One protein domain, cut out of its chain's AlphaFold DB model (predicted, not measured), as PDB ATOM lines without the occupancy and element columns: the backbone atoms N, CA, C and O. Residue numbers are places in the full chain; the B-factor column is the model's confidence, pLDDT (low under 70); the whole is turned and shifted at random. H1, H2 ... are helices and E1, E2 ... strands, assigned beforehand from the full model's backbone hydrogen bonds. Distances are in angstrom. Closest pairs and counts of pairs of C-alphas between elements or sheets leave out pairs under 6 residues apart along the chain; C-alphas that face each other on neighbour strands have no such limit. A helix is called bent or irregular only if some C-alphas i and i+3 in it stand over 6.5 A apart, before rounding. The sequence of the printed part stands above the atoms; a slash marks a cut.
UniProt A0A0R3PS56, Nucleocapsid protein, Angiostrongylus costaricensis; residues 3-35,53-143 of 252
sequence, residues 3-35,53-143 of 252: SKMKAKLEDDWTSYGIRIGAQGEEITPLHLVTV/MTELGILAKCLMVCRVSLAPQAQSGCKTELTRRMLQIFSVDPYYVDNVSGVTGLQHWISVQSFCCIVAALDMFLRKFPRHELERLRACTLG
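Overview. This is residues 3 to 35 and 53 to 143 of the 252 residues of the protein "Nucleocapsid protein" of Angiostrongylus costaricensis (UniProt A0A0R3PS56). A body of helices has the short H6 in its middle, between H5 on one side and the helical hairpin of H2 and H3 on the other, while H4 crosses H2. H1 packs on H5, and the small strand hairpin E1 and E2 lies beyond it at one end of the long axis; the loop of residues 72 to 77 sticks out at the other. The printed part has 124 residues with two strands and six helices, in the order E1, E2, H1, H2, H3, H4, H5, H6, and is mostly helix. It is compact, with a radius of gyration of the C-alphas of 15.5 A, and only just elongated, spanning 46 by 30 by 23 A.

Arrangement. E1, residues 13 to 15, and E2, residues 18 to 21, form an antiparallel hairpin at 161 degrees, with N 13 and O 21 at 3.0 A and N 18 and O 15 at 2.9 A. Residues 7 to 8 pair with residues 26 to 27, antiparallel. H1, residues 29 to 32, touches residues 121 to 125 alone of H5, residues 113 to 128; their closest C-alphas, of Pro 29 and Ala 121, are 5.4 A apart. H2, residues 55 to 70, and H3, residues 78 to 90, form a helical hairpin; they touch at a shallow tilt of 20 degrees, closest at the C-alphas of Val 68 and Lys 79, 6.2 A. H4, residues 103 to 111, touches H2 at 71 degrees, only just about perpendicular, closest at the C-alphas of Val 65 and Val 103, 5.2 A. H6, residues 135 to 141, touches residues 60 to 67 alone of H2, closest at the C-alphas of Met 64 and Cys 140, 5.1 A. H5 and H6 form a helical hairpin at 36 degrees, only just a steep tilt, closest at the C-alphas of Asp 123 and Thr 141, 5.6 A. H6 also touches residues 86 to 90 alone of H3, closest at the C-alphas of Ile 89 and Arg 136, 7.3 A. H3 and H5 are apart. In H3 and H5 every O i to N i+4 pair is within hydrogen-bond range; in H2 10 of 12 are, in H4 0 of 5 with 3 of 6 O i to N i+3 pairs, and in H6 1 of 3 with 4 of 4; H1 is too short for an i+4 pair.

Along the chain. E1 begins at C-alpha 13 (96.056, 138.570, 104.603) and is 7.0 A long; E2 is 9.1 A and H1 5.8 A. H2 begins at C-alpha 55 (86.146, 112.620, 112.177) and is 23.9 A; H3 is 18.4 A. H4, 14.9 A, is irregular: C-alphas 105 and 108 are 8.0 A apart. H5 is 22.7 A, and H6, 10.2 A, ends at C-alpha 141 (95.541, 124.741, 120.225).

Size, cuts and confidence. The C-alphas farthest apart, of Gly 24 and Ser 76, are 47.8 A apart. Residues 36 to 52 are not printed, and C-alphas 35 and 53 are 26.4 A apart across the cut. The link from H3 to H4, residues 91 to 102, is long. Residue 53 and residues 72 to 76 have pLDDT under 70.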
ATOM      1  N   SER A   3      91.460 120.376 104.665       70.19
ATOM      2  CA  SER A   3      91.085 120.881 103.338       70.19
ATOM      3  C   SER A   3      89.605 121.256 103.185       70.19
ATOM      4  O   SER A   3      89.263 121.983 102.258       70.19
ATOM      5  N   LYS A   4      88.725 120.762 104.068       76.88
ATOM      6  CA  LYS A   4      87.286 121.075 104.060       76.88
ATOM      7  C   LYS A   4      86.954 122.306 104.917       76.88
ATOM      8  O   LYS A   4      85.861 122.839 104.791       76.88
ATOM      9  N   MET A   5      87.880 122.751 105.775       82.19
ATOM     10  CA  MET A   5      87.715 123.940 106.617       82.19
ATOM     11  C   MET A   5      87.998 125.182 105.782       82.19
ATOM     12  O   MET A   5      89.158 125.547 105.598       82.19
ATOM     13  N   LYS A   6      86.941 125.783 105.242       86.56
ATOM     14  CA  LYS A   6      87.019 126.952 104.370       86.56
ATOM     15  C   LYS A   6      86.458 128.168 105.082       86.56
ATOM     16  O   LYS A   6      85.401 128.094 105.698       86.56
ATOM     17  N   ALA A   7      87.147 129.291 104.954       87.81
ATOM     18  CA  ALA A   7      86.626 130.580 105.370       87.81
ATOM     19  C   ALA A   7      87.005 131.646 104.345       87.81
ATOM     20  O   ALA A   7      88.094 131.608 103.770       87.81
ATOM     21  N   LYS A   8      86.086 132.582 104.108       90.12
ATOM     22  CA  LYS A   8      86.275 133.676 103.159       90.12
ATOM     23  C   LYS A   8      86.977 134.844 103.842       90.12
ATOM     24  O   LYS A   8      86.551 135.263 104.916       90.12
ATOM     25  N   LEU A   9      88.026 135.372 103.221       89.44
ATOM     26  CA  LEU A   9      88.740 136.538 103.730       89.44
ATOM     27  C   LEU A   9      87.928 137.826 103.549       89.44
ATOM     28  O   LEU A   9      87.452 138.119 102.453       89.44
ATOM     29  N   GLU A  10      87.802 138.604 104.624       88.25
ATOM     30  CA  GLU A  10      87.212 139.951 104.585       88.25
ATOM     31  C   GLU A  10      88.215 140.998 104.089       88.25
ATOM     32  O   GLU A  10      87.825 141.903 103.360       88.25
ATOM     33  N   ASP A  11      89.499 140.814 104.408       88.75
ATOM     34  CA  ASP A  11      90.612 141.701 104.060       88.75
ATOM     35  C   ASP A  11      91.816 140.889 103.563       88.75
ATOM     36  O   ASP A  11      91.944 139.697 103.867       88.75
ATOM     37  N   ASP A  12      92.735 141.551 102.856       89.56
ATOM     38  CA  ASP A  12      94.011 140.965 102.439       89.56
ATOM     39  C   ASP A  12      94.804 140.442 103.643       89.56
ATOM     40  O   ASP A  12      95.042 141.148 104.630       89.56
ATOM     41  N   TRP A  13      95.272 139.195 103.547       90.56
ATOM     42  CA  TRP A  13      96.056 138.570 104.603       90.56
ATOM     43  C   TRP A  13      97.520 138.452 104.191       90.56
ATOM     44  O   TRP A  13      97.892 137.667 103.316       90.56
ATOM     45  N   THR A  14      98.367 139.241 104.854       89.38
ATOM     46  CA  THR A  14      99.818 139.238 104.648       89.38
ATOM     47  C   THR A  14     100.558 139.195 105.982       89.38
ATOM     48  O   THR A  14     100.166 139.855 106.950       89.38
ATOM     49  N   SER A  15     101.649 138.433 106.034       87.31
ATOM     50  CA  SER A  15     102.549 138.380 107.189       87.31
ATOM     51  C   SER A  15     103.987 138.196 106.706       87.31
ATOM     52  O   SER A  15     104.244 137.379 105.826       87.31
ATOM     53  N   TYR A  16     104.921 138.999 107.226       84.75
ATOM     54  CA  TYR A  16     106.334 139.013 106.799       84.75
ATOM     55  C   TYR A  16     106.553 139.193 105.284       84.75
ATOM     56  O   TYR A  16     107.493 138.653 104.707       84.75
ATOM     57  N   GLY A  17     105.664 139.937 104.619       82.81
ATOM     58  CA  GLY A  17     105.698 140.113 103.161       82.81
ATOM     59  C   GLY A  17     105.213 138.896 102.363       82.81
ATOM     60  O   GLY A  17     105.112 138.976 101.142       82.81
ATOM     61  N   ILE A  18     104.853 137.794 103.029       86.44
ATOM     62  CA  ILE A  18     104.212 136.636 102.410       86.44
ATOM     63  C   ILE A  18     102.715 136.920 102.326       86.44
ATOM     64  O   ILE A  18     102.049 137.159 103.339       86.44
ATOM     65  N   ARG A  19     102.178 136.902 101.105       88.31
ATOM     66  CA  ARG A  19     100.739 137.001 100.855       88.31
ATOM     67  C   ARG A  19     100.108 135.626 101.040       88.31
ATOM     68  O   ARG A  19     100.394 134.716 100.270       88.31
ATOM     69  N   ILE A  20      99.276 135.496 102.070       87.88
ATOM     70  CA  ILE A  20      98.562 134.259 102.411       87.88
ATOM     71  C   ILE A  20      97.285 134.143 101.574       87.88
ATOM     72  O   ILE A  20      96.955 133.056 101.112       87.88
ATOM     73  N   GLY A  21      96.578 135.256 101.369       88.19
ATOM     74  CA  GLY A  21      95.355 135.292 100.572       88.19
ATOM     75  C   GLY A  21      94.874 136.712 100.299       88.19
ATOM     76  O   GLY A  21      95.242 137.650 101.014       88.19
ATOM     77  N   ALA A  22      94.086 136.868  99.240       89.38
ATOM     78  CA  ALA A  22      93.439 138.125  98.872       89.38
ATOM     79  C   ALA A  22      92.079 138.296  99.563       89.38
ATOM     80  O   ALA A  22      91.420 137.314  99.919       89.38
ATOM     81  N   GLN A  23      91.604 139.535  99.657       90.81
ATOM     82  CA  GLN A  23      90.222 139.829 100.006       90.81
ATOM     83  C   GLN A  23      89.252 139.021  99.125       90.81
ATOM     84  O   GLN A  23      89.340 139.004  97.898       90.81
ATOM     85  N   GLY A  24      88.299 138.349  99.769       87.50
ATOM     86  CA  GLY A  24      87.274 137.538  99.122       87.50
ATOM     87  C   GLY A  24      87.688 136.109  98.761       87.50
ATOM     88  O   GLY A  24      86.819 135.345  98.337       87.50
ATOM     89  N   GLU A  25      88.951 135.729  98.956       90.75
ATOM     90  CA  GLU A  25      89.451 134.378  98.686       90.75
ATOM     91  C   GLU A  25      89.029 133.380  99.780       90.75
ATOM     92  O   GLU A  25      88.937 133.729 100.961       90.75
ATOM     93  N   GLU A  26      88.760 132.129  99.392       90.44
ATOM     94  CA  GLU A  26      88.517 131.035 100.336       90.44
ATOM     95  C   GLU A  26      89.843 130.424 100.789       90.44
ATOM     96  O   GLU A  26      90.516 129.731 100.030       90.44
ATOM     97  N   ILE A  27      90.188 130.623 102.058       91.06
ATOM     98  CA  ILE A  27      91.408 130.083 102.656       91.06
ATOM     99  C   ILE A  27      91.086 128.868 103.520       91.06
ATOM    100  O   ILE A  27      90.015 128.754 104.122       91.06
ATOM    101  N   THR A  28      92.050 127.953 103.592       89.50
ATOM    102  CA  THR A  28      92.039 126.807 104.508       89.50
ATOM    103  C   THR A  28      93.315 126.802 105.352       89.50
ATOM    104  O   THR A  28      94.325 127.359 104.917       89.50
ATOM    105  N   PRO A  29      93.339 126.123 106.516       86.31
ATOM    106  CA  PRO A  29      94.543 126.012 107.343       86.31
ATOM    107  C   PRO A  29      95.769 125.469 106.592       86.31
ATOM    108  O   PRO A  29      96.899 125.772 106.954       86.31
ATOM    109  N   LEU A  30      95.561 124.673 105.538       86.31
ATOM    110  CA  LEU A  30      96.649 124.110 104.739       86.31
ATOM    111  C   LEU A  30      97.322 125.139 103.825       86.31
ATOM    112  O   LEU A  30      98.467 124.927 103.461       86.31
ATOM    113  N   HIS A  31      96.675 126.261 103.495       84.38
ATOM    114  CA  HIS A  31      97.316 127.325 102.708       84.38
ATOM    115  C   HIS A  31      98.441 128.030 103.481       84.38
ATOM    116  O   HIS A  31      99.284 128.686 102.881       84.38
ATOM    117  N   LEU A  32      98.489 127.863 104.809       84.69
ATOM    118  CA  LEU A  32      99.542 128.421 105.659       84.69
ATOM    119  C   LEU A  32     100.837 127.595 105.644       84.69
ATOM    120  O   LEU A  32     101.850 128.075 106.152       84.69
ATOM    121  N   VAL A  33     100.807 126.357 105.126       85.00
ATOM    122  CA  VAL A  33     101.922 125.399 105.191       85.00
ATOM    123  C   VAL A  33     102.106 124.641 103.877       85.00
ATOM    124  O   VAL A  33     101.152 124.199 103.248       85.00
ATOM    125  N   THR A  34     103.351 124.394 103.477       79.44
ATOM    126  CA  THR A  34     103.634 123.513 102.335       79.44
ATOM    127  C   THR A  34     103.634 122.056 102.794       79.44
ATOM    128  O   THR A  34     104.495 121.640 103.569       79.44
ATOM    129  N   VAL A  35     102.668 121.265 102.326       78.25
ATOM    130  CA  VAL A  35     102.553 119.841 102.676       78.25
ATOM    131  C   VAL A  35     103.230 118.986 101.609       78.25
ATOM    132  O   VAL A  35     102.788 118.945 100.465       78.25
ATOM    133  N   MET A  53      82.494 108.013 117.217       65.56
ATOM    134  CA  MET A  53      83.204 109.281 117.121       65.56
ATOM    135  C   MET A  53      83.276 109.789 115.684       65.56
ATOM    136  O   MET A  53      83.771 109.110 114.786       65.56
ATOM    137  N   THR A  54      82.869 111.043 115.506       80.25
ATOM    138  CA  THR A  54      82.977 111.762 114.232       80.25
ATOM    139  C   THR A  54      84.450 112.046 113.900       80.25
ATOM    140  O   THR A  54      85.279 112.185 114.803       80.25
ATOM    141  N   GLU A  55      84.796 112.209 112.615       81.44
ATOM    142  CA  GLU A  55      86.146 112.620 112.177       81.44
ATOM    143  C   GLU A  55      86.640 113.877 112.930       81.44
ATOM    144  O   GLU A  55      87.801 113.955 113.335       81.44
ATOM    145  N   LEU A  56      85.732 114.828 113.193       83.12
ATOM    146  CA  LEU A  56      85.950 116.029 114.016       83.12
ATOM    147  C   LEU A  56      86.362 115.704 115.447       83.12
ATOM    148  O   LEU A  56      87.302 116.311 115.962       83.12
ATOM    149  N   GLY A  57      85.726 114.713 116.066       84.12
ATOM    150  CA  GLY A  57      86.114 114.223 117.382       84.12
ATOM    151  C   GLY A  57      87.519 113.617 117.391       84.12
ATOM    152  O   GLY A  57      88.269 113.824 118.346       84.12
ATOM    153  N   ILE A  58      87.913 112.901 116.330       85.38
ATOM    154  CA  ILE A  58      89.264 112.325 116.216       85.38
ATOM    155  C   ILE A  58      90.308 113.443 116.136       85.38
ATOM    156  O   ILE A  58      91.289 113.420 116.881       85.38
ATOM    157  N   LEU A  59      90.079 114.463 115.301       87.00
ATOM    158  CA  LEU A  59      90.958 115.632 115.239       87.00
ATOM    159  C   LEU A  59      91.031 116.349 116.590       87.00
ATOM    160  O   LEU A  59      92.130 116.656 117.050       87.00
ATOM    161  N   ALA A  60      89.890 116.573 117.247       86.50
ATOM    162  CA  ALA A  60      89.848 117.191 118.567       86.50
ATOM    163  C   ALA A  60      90.713 116.407 119.564       86.50
ATOM    164  O   ALA A  60      91.566 117.004 120.217       86.50
ATOM    165  N   LYS A  61      90.596 115.072 119.601       86.62
ATOM    166  CA  LYS A  61      91.452 114.199 120.420       86.62
ATOM    167  C   LYS A  61      92.937 114.344 120.108       86.62
ATOM    168  O   LYS A  61      93.737 114.451 121.036       86.62
ATOM    169  N   CYS A  62      93.319 114.363 118.833       87.50
ATOM    170  CA  CYS A  62      94.712 114.572 118.443       87.50
ATOM    171  C   CYS A  62      95.232 115.924 118.952       87.50
ATOM    172  O   CYS A  62      96.330 115.995 119.497       87.50
ATOM    173  N   LEU A  63      94.434 116.988 118.848       87.44
ATOM    174  CA  LEU A  63      94.809 118.314 119.342       87.44
ATOM    175  C   LEU A  63      94.826 118.384 120.877       87.44
ATOM    176  O   LEU A  63      95.653 119.103 121.442       87.44
ATOM    177  N   MET A  64      93.980 117.614 121.572       86.31
ATOM    178  CA  MET A  64      93.991 117.524 123.039       86.31
ATOM    179  C   MET A  64      95.352 117.071 123.575       86.31
ATOM    180  O   MET A  64      95.778 117.551 124.628       86.31
ATOM    181  N   VAL A  65      96.071 116.220 122.829       86.31
ATOM    182  CA  VAL A  65      97.440 115.798 123.168       86.31
ATOM    183  C   VAL A  65      98.350 117.012 123.336       86.31
ATOM    184  O   VAL A  65      99.090 117.076 124.316       86.31
ATOM    185  N   CYS A  66      98.260 118.010 122.452       85.81
ATOM    186  CA  CYS A  66      99.072 119.224 122.543       85.81
ATOM    187  C   CYS A  66      98.839 119.949 123.879       85.81
ATOM    188  O   CYS A  66      99.786 120.243 124.610       85.81
ATOM    189  N   ARG A  67      97.573 120.159 124.260       84.12
ATOM    190  CA  ARG A  67      97.220 120.887 125.486       84.12
ATOM    191  C   ARG A  67      97.622 120.144 126.756       84.12
ATOM    192  O   ARG A  67      98.180 120.751 127.666       84.12
ATOM    193  N   VAL A  68      97.338 118.844 126.822       84.62
ATOM    194  CA  VAL A  68      97.623 118.012 128.002       84.62
ATOM    195  C   VAL A  68      99.128 117.833 128.203       84.62
ATOM    196  O   VAL A  68      99.599 117.802 129.341       84.62
ATOM    197  N   SER A  69      99.893 117.757 127.113       83.19
ATOM    198  CA  SER A  69     101.348 117.588 127.175       83.19
ATOM    199  C   SER A  69     102.076 118.868 127.584       83.19
ATOM    200  O   SER A  69     103.098 118.793 128.259       83.19
ATOM    201  N   LEU A  70     101.534 120.041 127.234       80.31
ATOM    202  CA  LEU A  70     102.062 121.346 127.652       80.31
ATOM    203  C   LEU A  70     101.639 121.746 129.078       80.31
ATOM    204  O   LEU A  70     102.134 122.740 129.611       80.31
ATOM    205  N   ALA A  71     100.725 121.003 129.708       79.69
ATOM    206  CA  ALA A  71     100.264 121.304 131.057       79.69
ATOM    207  C   ALA A  71     101.380 121.068 132.103       79.69
ATOM    208  O   ALA A  71     102.010 120.002 132.092       79.69
ATOM    209  N   PRO A  72     101.605 122.009 133.046       69.69
ATOM    210  CA  PRO A  72     102.638 121.873 134.070       69.69
ATOM    211  C   PRO A  72     102.458 120.606 134.914       69.69
ATOM    212  O   PRO A  72     101.386 120.360 135.463       69.69
ATOM    213  N   GLN A  73     103.529 119.825 135.065       66.31
ATOM    214  CA  GLN A  73     103.537 118.599 135.882       66.31
ATOM    215  C   GLN A  73     103.478 118.890 137.392       66.31
ATOM    216  O   GLN A  73     103.079 118.033 138.171       66.31
ATOM    217  N   ALA A  74     103.877 120.098 137.804       59.28
ATOM    218  CA  ALA A  74     104.052 120.472 139.208       59.28
ATOM    219  C   ALA A  74     102.737 120.661 139.989       59.28
ATOM    220  O   ALA A  74     102.767 120.737 141.212       59.28
ATOM    221  N   GLN A  75     101.587 120.746 139.310       61.69
ATOM    222  CA  GLN A  75     100.280 120.879 139.958       61.69
ATOM    223  C   GLN A  75      99.516 119.559 139.857       61.69
ATOM    224  O   GLN A  75      98.929 119.243 138.815       61.69
ATOM    225  N   SER A  76      99.520 118.784 140.943       58.25
ATOM    226  CA  SER A  76      98.708 117.572 141.059       58.25
ATOM    227  C   SER A  76      97.232 117.906 140.787       58.25
ATOM    228  O   SER A  76      96.673 118.848 141.340       58.25
ATOM    229  N   GLY A  77      96.608 117.183 139.851       72.81
ATOM    230  CA  GLY A  77      95.204 117.381 139.458       72.81
ATOM    231  C   GLY A  77      94.946 118.355 138.297       72.81
ATOM    232  O   GLY A  77      93.883 118.271 137.684       72.81
ATOM    233  N   CYS A  78      95.907 119.202 137.900       75.56
ATOM    234  CA  CYS A  78      95.716 120.159 136.797       75.56
ATOM    235  C   CYS A  78      95.414 119.456 135.462       75.56
ATOM    236  O   CYS A  78      94.484 119.826 134.748       75.56
ATOM    237  N   LYS A  79      96.135 118.372 135.155       77.00
ATOM    238  CA  LYS A  79      95.897 117.568 133.947       77.00
ATOM    239  C   LYS A  79      94.521 116.913 133.933       77.00
ATOM    240  O   LYS A  79      93.870 116.904 132.892       77.00
ATOM    241  N   THR A  80      94.073 116.394 135.073       80.00
ATOM    242  CA  THR A  80      92.759 115.760 135.211       80.00
ATOM    243  C   THR A  80      91.646 116.780 134.999       80.00
ATOM    244  O   THR A  80      90.732 116.539 134.216       80.00
ATOM    245  N   GLU A  81      91.767 117.957 135.614       83.31
ATOM    246  CA  GLU A  81      90.796 119.042 135.477       83.31
ATOM    247  C   GLU A  81      90.771 119.629 134.058       83.31
ATOM    248  O   GLU A  81      89.697 119.851 133.497       83.31
ATOM    249  N   LEU A  82      91.937 119.822 133.434       82.75
ATOM    250  CA  LEU A  82      92.033 120.237 132.031       82.75
ATOM    251  C   LEU A  82      91.344 119.226 131.118       82.75
ATOM    252  O   LEU A  82      90.510 119.602 130.301       82.75
ATOM    253  N   THR A  83      91.645 117.944 131.298       83.00
ATOM    254  CA  THR A  83      91.060 116.870 130.494       83.00
ATOM    255  C   THR A  83      89.540 116.808 130.674       83.00
ATOM    256  O   THR A  83      88.812 116.691 129.690       83.00
ATOM    257  N   ARG A  84      89.046 116.978 131.907       85.62
ATOM    258  CA  ARG A  84      87.612 117.046 132.224       85.62
ATOM    259  C   ARG A  84      86.923 118.212 131.511       85.62
ATOM    260  O   ARG A  84      85.872 118.018 130.910       85.62
ATOM    261  N   ARG A  85      87.510 119.414 131.542       86.56
ATOM    262  CA  ARG A  85      86.961 120.595 130.846       86.56
ATOM    263  C   ARG A  85      86.950 120.421 129.335       86.56
ATOM    264  O   ARG A  85      85.985 120.802 128.687       86.56
ATOM    265  N   MET A  86      88.003 119.832 128.773       85.06
ATOM    266  CA  MET A  86      88.056 119.548 127.340       85.06
ATOM    267  C   MET A  86      86.971 118.551 126.936       85.06
ATOM    268  O   MET A  86      86.298 118.772 125.937       85.06
ATOM    269  N   LEU A  87      86.734 117.516 127.746       85.88
ATOM    270  CA  LEU A  87      85.642 116.576 127.502       85.88
ATOM    271  C   LEU A  87      84.283 117.290 127.477       85.88
ATOM    272  O   LEU A  87      83.514 117.060 126.560       85.88
ATOM    273  N   GLN A  88      84.023 118.223 128.400       86.56
ATOM    274  CA  GLN A  88      82.783 119.016 128.396       86.56
ATOM    275  C   GLN A  88      82.606 119.876 127.132       86.56
ATOM    276  O   GLN A  88      81.482 120.101 126.696       86.56
ATOM    277  N   ILE A  89      83.702 120.366 126.543       86.44
ATOM    278  CA  ILE A  89      83.668 121.183 125.318       86.44
ATOM    279  C   ILE A  89      83.424 120.317 124.074       86.44
ATOM    280  O   ILE A  89      82.771 120.770 123.136       86.44
ATOM    281  N   PHE A  90      83.952 119.090 124.051       86.81
ATOM    282  CA  PHE A  90      83.914 118.208 122.880       86.81
ATOM    283  C   PHE A  90      82.901 117.059 122.983       86.81
ATOM    284  O   PHE A  90      82.749 116.309 122.022       86.81
ATOM    285  N   SER A  91      82.175 116.917 124.094       83.88
ATOM    286  CA  SER A  91      81.078 115.945 124.229       83.88
ATOM    287  C   SER A  91      79.818 116.354 123.461       83.88
ATOM    288  O   SER A  91      78.876 115.578 123.356       83.88
ATOM    289  N   VAL A  92      79.775 117.587 122.953       84.88
ATOM    290  CA  VAL A  92      78.647 118.143 122.200       84.88
ATOM    291  C   VAL A  92      78.876 118.053 120.687       84.88
ATOM    292  O   VAL A  92      80.006 117.873 120.218       84.88
ATOM    293  N   ASP A  93      77.796 118.217 119.923       78.00
ATOM    294  CA  ASP A  93      77.836 118.368 118.465       78.00
ATOM    295  C   ASP A  93      78.840 119.467 118.045       78.00
ATOM    296  O   ASP A  93      78.892 120.516 118.707       78.00
ATOM    297  N   PRO A  94      79.665 119.273 116.995       81.38
ATOM    298  CA  PRO A  94      79.743 118.127 116.067       81.38
ATOM    299  C   PRO A  94      80.817 117.065 116.413       81.38
ATOM    300  O   PRO A  94      81.231 116.288 115.552       81.38
ATOM    301  N   TYR A  95      81.355 117.050 117.639       82.81
ATOM    302  CA  TYR A  95      82.561 116.271 117.970       82.81
ATOM    303  C   TYR A  95      82.268 114.903 118.594       82.81
ATOM    304  O   TYR A  95      82.951 113.935 118.252       82.81
ATOM    305  N   TYR A  96      81.279 114.828 119.494       82.69
ATOM    306  CA  TYR A  96      80.854 113.602 120.192       82.69
ATOM    307  C   TYR A  96      82.031 112.796 120.784       82.69
ATOM    308  O   TYR A  96      82.206 111.605 120.533       82.69
ATOM    309  N   VAL A  97      82.913 113.482 121.520       82.88
ATOM    310  CA  VAL A  97      84.055 112.869 122.209       82.88
ATOM    311  C   VAL A  97      83.600 112.332 123.564       82.88
ATOM    312  O   VAL A  97      83.383 113.107 124.490       82.88
ATOM    313  N   ASP A  98      83.536 111.005 123.698       77.62
ATOM    314  CA  ASP A  98      83.043 110.355 124.927       77.62
ATOM    315  C   ASP A  98      84.152 109.969 125.917       77.62
ATOM    316  O   ASP A  98      83.919 109.800 127.112       77.62
ATOM    317  N   ASN A  99      85.386 109.805 125.436       78.62
ATOM    318  CA  ASN A  99      86.523 109.425 126.269       78.62
ATOM    319  C   ASN A  99      87.812 110.113 125.821       78.62
ATOM    320  O   ASN A  99      87.942 110.550 124.684       78.62
ATOM    321  N   VAL A 100      88.789 110.168 126.719       75.19
ATOM    322  CA  VAL A 100      90.111 110.802 126.529       75.19
ATOM    323  C   VAL A 100      91.251 109.782 126.583       75.19
ATOM    324  O   VAL A 100      92.425 110.131 126.723       75.19
ATOM    325  N   SER A 101      90.903 108.500 126.485       75.44
ATOM    326  CA  SER A 101      91.843 107.385 126.515       75.44
ATOM    327  C   SER A 101      92.893 107.537 125.412       75.44
ATOM    328  O   SER A 101      92.573 107.887 124.277       75.44
ATOM    329  N   GLY A 102      94.161 107.296 125.751       71.94
ATOM    330  CA  GLY A 102      95.289 107.395 124.817       71.94
ATOM    331  C   GLY A 102      95.909 108.791 124.681       71.94
ATOM    332  O   GLY A 102      97.075 108.884 124.308       71.94
ATOM    333  N   VAL A 103      95.216 109.870 125.074       76.81
ATOM    334  CA  VAL A 103      95.753 111.245 124.981       76.81
ATOM    335  C   VAL A 103      97.027 111.410 125.819       76.81
ATOM    336  O   VAL A 103      97.997 112.027 125.384       76.81
ATOM    337  N   THR A 104      97.066 110.808 127.009       74.06
ATOM    338  CA  THR A 104      98.217 110.880 127.921       74.06
ATOM    339  C   THR A 104      99.412 110.038 127.478       74.06
ATOM    340  O   THR A 104     100.527 110.335 127.904       74.06
ATOM    341  N   GLY A 105      99.210 109.025 126.626       78.00
ATOM    342  CA  GLY A 105     100.273 108.158 126.104       78.00
ATOM    343  C   GLY A 105     101.005 108.738 124.889       78.00
ATOM    344  O   GLY A 105     102.118 108.324 124.573       78.00
ATOM    345  N   LEU A 106     100.416 109.737 124.227       82.44
ATOM    346  CA  LEU A 106     100.946 110.341 123.000       82.44
ATOM    347  C   LEU A 106     101.721 111.644 123.247       82.44
ATOM    348  O   LEU A 106     101.930 112.422 122.325       82.44
ATOM    349  N   GLN A 107     102.196 111.885 124.475       81.12
ATOM    350  CA  GLN A 107     102.885 113.137 124.829       81.12
ATOM    351  C   GLN A 107     104.098 113.442 123.943       81.12
ATOM    352  O   GLN A 107     104.399 114.604 123.698       81.12
ATOM    353  N   HIS A 108     104.760 112.414 123.408       84.38
ATOM    354  CA  HIS A 108     105.887 112.562 122.489       84.38
ATOM    355  C   HIS A 108     105.526 113.273 121.170       84.38
ATOM    356  O   HIS A 108     106.419 113.738 120.477       84.38
ATOM    357  N   TRP A 109     104.246 113.430 120.814       86.25
ATOM    358  CA  TRP A 109     103.850 114.142 119.591       86.25
ATOM    359  C   TRP A 109     104.242 115.620 119.598       86.25
ATOM    360  O   TRP A 109     104.452 116.194 118.535       86.25
ATOM    361  N   ILE A 110     104.412 116.236 120.773       85.31
ATOM    362  CA  ILE A 110     104.842 117.640 120.863       85.31
ATOM    363  C   ILE A 110     106.288 117.870 120.408       85.31
ATOM    364  O   ILE A 110     106.663 119.017 120.181       85.31
ATOM    365  N   SER A 111     107.111 116.817 120.315       85.94
ATOM    366  CA  SER A 111     108.467 116.922 119.765       85.94
ATOM    367  C   SER A 111     108.494 116.749 118.246       85.94
ATOM    368  O   SER A 111     109.500 117.057 117.611       85.94
ATOM    369  N   VAL A 112     107.393 116.286 117.645       89.25
ATOM    370  CA  VAL A 112     107.281 116.102 116.199       89.25
ATOM    371  C   VAL A 112     106.934 117.436 115.553       89.25
ATOM    372  O   VAL A 112     105.813 117.934 115.665       89.25
ATOM    373  N   GLN A 113     107.891 117.999 114.818       87.94
ATOM    374  CA  GLN A 113     107.743 119.329 114.232       87.94
ATOM    375  C   GLN A 113     106.543 119.443 113.285       87.94
ATOM    376  O   GLN A 113     105.799 120.416 113.356       87.94
ATOM    377  N   SER A 114     106.305 118.438 112.438       88.38
ATOM    378  CA  SER A 114     105.179 118.442 111.497       88.38
ATOM    379  C   SER A 114     103.826 118.533 112.205       88.38
ATOM    380  O   SER A 114     102.921 119.205 111.720       88.38
ATOM    381  N   PHE A 115     103.696 117.893 113.371       89.12
ATOM    382  CA  PHE A 115     102.490 117.983 114.187       89.12
ATOM    383  C   PHE A 115     102.320 119.398 114.752       89.12
ATOM    384  O   PHE A 115     101.250 119.986 114.606       89.12
ATOM    385  N   CYS A 116     103.384 119.982 115.312       89.81
ATOM    386  CA  CYS A 116     103.376 121.360 115.807       89.81
ATOM    387  C   CYS A 116     103.029 122.381 114.708       89.81
ATOM    388  O   CYS A 116     102.197 123.253 114.950       89.81
ATOM    389  N   CYS A 117     103.563 122.228 113.489       90.38
ATOM    390  CA  CYS A 117     103.227 123.096 112.354       90.38
ATOM    391  C   CYS A 117     101.729 123.048 112.012       90.38
ATOM    392  O   CYS A 117     101.115 124.085 111.771       90.38
ATOM    393  N   ILE A 118     101.122 121.854 112.012       90.50
ATOM    394  CA  ILE A 118      99.685 121.691 111.740       90.50
ATOM    395  C   ILE A 118      98.845 122.336 112.848       90.50
ATOM    396  O   ILE A 118      97.862 123.018 112.556       90.50
ATOM    397  N   VAL A 119      99.232 122.143 114.113       91.44
ATOM    398  CA  VAL A 119      98.565 122.764 115.268       91.44
ATOM    399  C   VAL A 119      98.618 124.291 115.171       91.44
ATOM    400  O   VAL A 119      97.590 124.939 115.363       91.44
ATOM    401  N   ALA A 120      99.776 124.860 114.830       91.69
ATOM    402  CA  ALA A 120      99.948 126.300 114.659       91.69
ATOM    403  C   ALA A 120      99.114 126.856 113.501       91.69
ATOM    404  O   ALA A 120      98.426 127.860 113.672       91.69
ATOM    405  N   ALA A 121      99.107 126.181 112.348       91.44
ATOM    406  CA  ALA A 121      98.296 126.575 111.197       91.44
ATOM    407  C   ALA A 121      96.795 126.591 111.526       91.44
ATOM    408  O   ALA A 121      96.084 127.539 111.193       91.44
ATOM    409  N   LEU A 122      96.319 125.569 112.239       91.44
ATOM    410  CA  LEU A 122      94.948 125.501 112.739       91.44
ATOM    411  C   LEU A 122      94.620 126.642 113.703       91.44
ATOM    412  O   LEU A 122      93.584 127.291 113.561       91.44
ATOM    413  N   ASP A 123      95.492 126.890 114.679       92.00
ATOM    414  CA  ASP A 123      95.288 127.932 115.681       92.00
ATOM    415  C   ASP A 123      95.266 129.330 115.044       92.00
ATOM    416  O   ASP A 123      94.397 130.146 115.357       92.00
ATOM    417  N   MET A 124      96.193 129.590 114.120       91.12
ATOM    418  CA  MET A 124      96.298 130.839 113.366       91.12
ATOM    419  C   MET A 124      95.042 131.080 112.518       91.12
ATOM    420  O   MET A 124      94.447 132.155 112.595       91.12
ATOM    421  N   PHE A 125      94.577 130.058 111.792       91.94
ATOM    422  CA  PHE A 125      93.346 130.118 111.002       91.94
ATOM    423  C   PHE A 125      92.114 130.417 111.867       91.94
ATOM    424  O   PHE A 125      91.394 131.382 111.622       91.94
ATOM    425  N   LEU A 126      91.884 129.643 112.932       90.62
ATOM    426  CA  LEU A 126      90.692 129.806 113.775       90.62
ATOM    427  C   LEU A 126      90.684 131.128 114.562       90.62
ATOM    428  O   LEU A 126      89.637 131.564 115.032       90.62
ATOM    429  N   ARG A 127      91.835 131.787 114.717       90.00
ATOM    430  CA  ARG A 127      91.931 133.119 115.336       90.00
ATOM    431  C   ARG A 127      91.666 134.252 114.364       90.00
ATOM    432  O   ARG A 127      91.109 135.258 114.795       90.00
ATOM    433  N   LYS A 128      91.986 134.070 113.080       89.56
ATOM    434  CA  LYS A 128      91.498 134.960 112.020       89.56
ATOM    435  C   LYS A 128      89.976 134.855 111.876       89.56
ATOM    436  O   LYS A 128      89.323 135.870 111.667       89.56
ATOM    437  N   PHE A 129      89.412 133.658 112.071       90.69
ATOM    438  CA  PHE A 129      87.978 133.382 111.926       90.69
ATOM    439  C   PHE A 129      87.305 132.964 113.250       90.69
ATOM    440  O   PHE A 129      86.944 131.798 113.423       90.69
ATOM    441  N   PRO A 130      87.066 133.901 114.190       86.44
ATOM    442  CA  PRO A 130      86.515 133.583 115.511       86.44
ATOM    443  C   PRO A 130      85.056 133.100 115.488       86.44
ATOM    444  O   PRO A 130      84.575 132.563 116.477       86.44
ATOM    445  N   ARG A 131      84.328 133.300 114.383       87.44
ATOM    446  CA  ARG A 131      82.936 132.841 114.211       87.44
ATOM    447  C   ARG A 131      82.821 131.529 113.427       87.44
ATOM    448  O   ARG A 131      81.724 131.150 113.036       87.44
ATOM    449  N   HIS A 132      83.938 130.856 113.157       88.25
ATOM    450  CA  HIS A 132      83.936 129.591 112.430       88.25
ATOM    451  C   HIS A 132      83.323 128.467 113.288       88.25
ATOM    452  O   HIS A 132      83.567 128.395 114.489       88.25
ATOM    453  N   GLU A 133      82.594 127.534 112.674       85.56
ATOM    454  CA  GLU A 133      81.902 126.425 113.366       85.56
ATOM    455  C   GLU A 133      82.847 125.572 114.235       85.56
ATOM    456  O   GLU A 133      82.483 125.036 115.282       85.56
ATOM    457  N   LEU A 134      84.106 125.485 113.808       86.62
ATOM    458  CA  LEU A 134      85.164 124.718 114.468       86.62
ATOM    459  C   LEU A 134      86.043 125.537 115.424       86.62
ATOM    460  O   LEU A 134      87.099 125.068 115.845       86.62
ATOM    461  N   GLU A 135      85.623 126.746 115.799       86.75
ATOM    462  CA  GLU A 135      86.357 127.617 116.728       86.75
ATOM    463  C   GLU A 135      86.630 126.944 118.083       86.75
ATOM    464  O   GLU A 135      87.698 127.140 118.664       86.75
ATOM    465  N   ARG A 136      85.762 126.021 118.520       87.56
ATOM    466  CA  ARG A 136      85.962 125.219 119.742       87.56
ATOM    467  C   ARG A 136      87.278 124.432 119.757       87.56
ATOM    468  O   ARG A 136      87.828 124.203 120.835       87.56
ATOM    469  N   LEU A 137      87.835 124.066 118.596       88.06
ATOM    470  CA  LEU A 137      89.147 123.405 118.507       88.06
ATOM    471  C   LEU A 137      90.282 124.265 119.088       88.06
ATOM    472  O   LEU A 137      91.285 123.716 119.554       88.06
ATOM    473  N   ARG A 138      90.108 125.592 119.155       89.00
ATOM    474  CA  ARG A 138      91.080 126.510 119.765       89.00
ATOM    475  C   ARG A 138      91.341 126.222 121.234       89.00
ATOM    476  O   ARG A 138      92.441 126.485 121.716       89.00
ATOM    477  N   ALA A 139      90.382 125.628 121.947       86.75
ATOM    478  CA  ALA A 139      90.581 125.210 123.334       86.75
ATOM    479  C   ALA A 139      91.777 124.245 123.484       86.75
ATOM    480  O   ALA A 139      92.464 124.254 124.509       86.75
ATOM    481  N   CYS A 140      92.065 123.453 122.444       86.69
ATOM    482  CA  CYS A 140      93.226 122.571 122.383       86.69
ATOM    483  C   CYS A 140      94.497 123.295 121.930       86.69
ATOM    484  O   CYS A 140      95.574 123.056 122.477       86.69
ATOM    485  N   THR A 141      94.386 124.169 120.930       89.00
ATOM    486  CA  THR A 141      95.541 124.741 120.225       89.00
ATOM    487  C   THR A 141      96.068 126.038 120.835       89.00
ATOM    488  O   THR A 141      97.169 126.459 120.494       89.00
ATOM    489  N   LEU A 142      95.369 126.613 121.822       85.88
ATOM    490  CA  LEU A 142      95.762 127.849 122.511       85.88
ATOM    491  C   LEU A 142      97.192 127.818 123.082       85.88
ATOM    492  O   LEU A 142      97.806 128.864 123.253       85.88
ATOM    493  N   GLY A 143      97.727 126.633 123.396       83.44
ATOM    494  CA  GLY A 143      99.104 126.477 123.888       83.44
ATOM    495  C   GLY A 143     100.200 126.718 122.840       83.44
ATOM    496  O   GLY A 143     101.361 126.845 123.217       83.44
TER     497      GLY A 143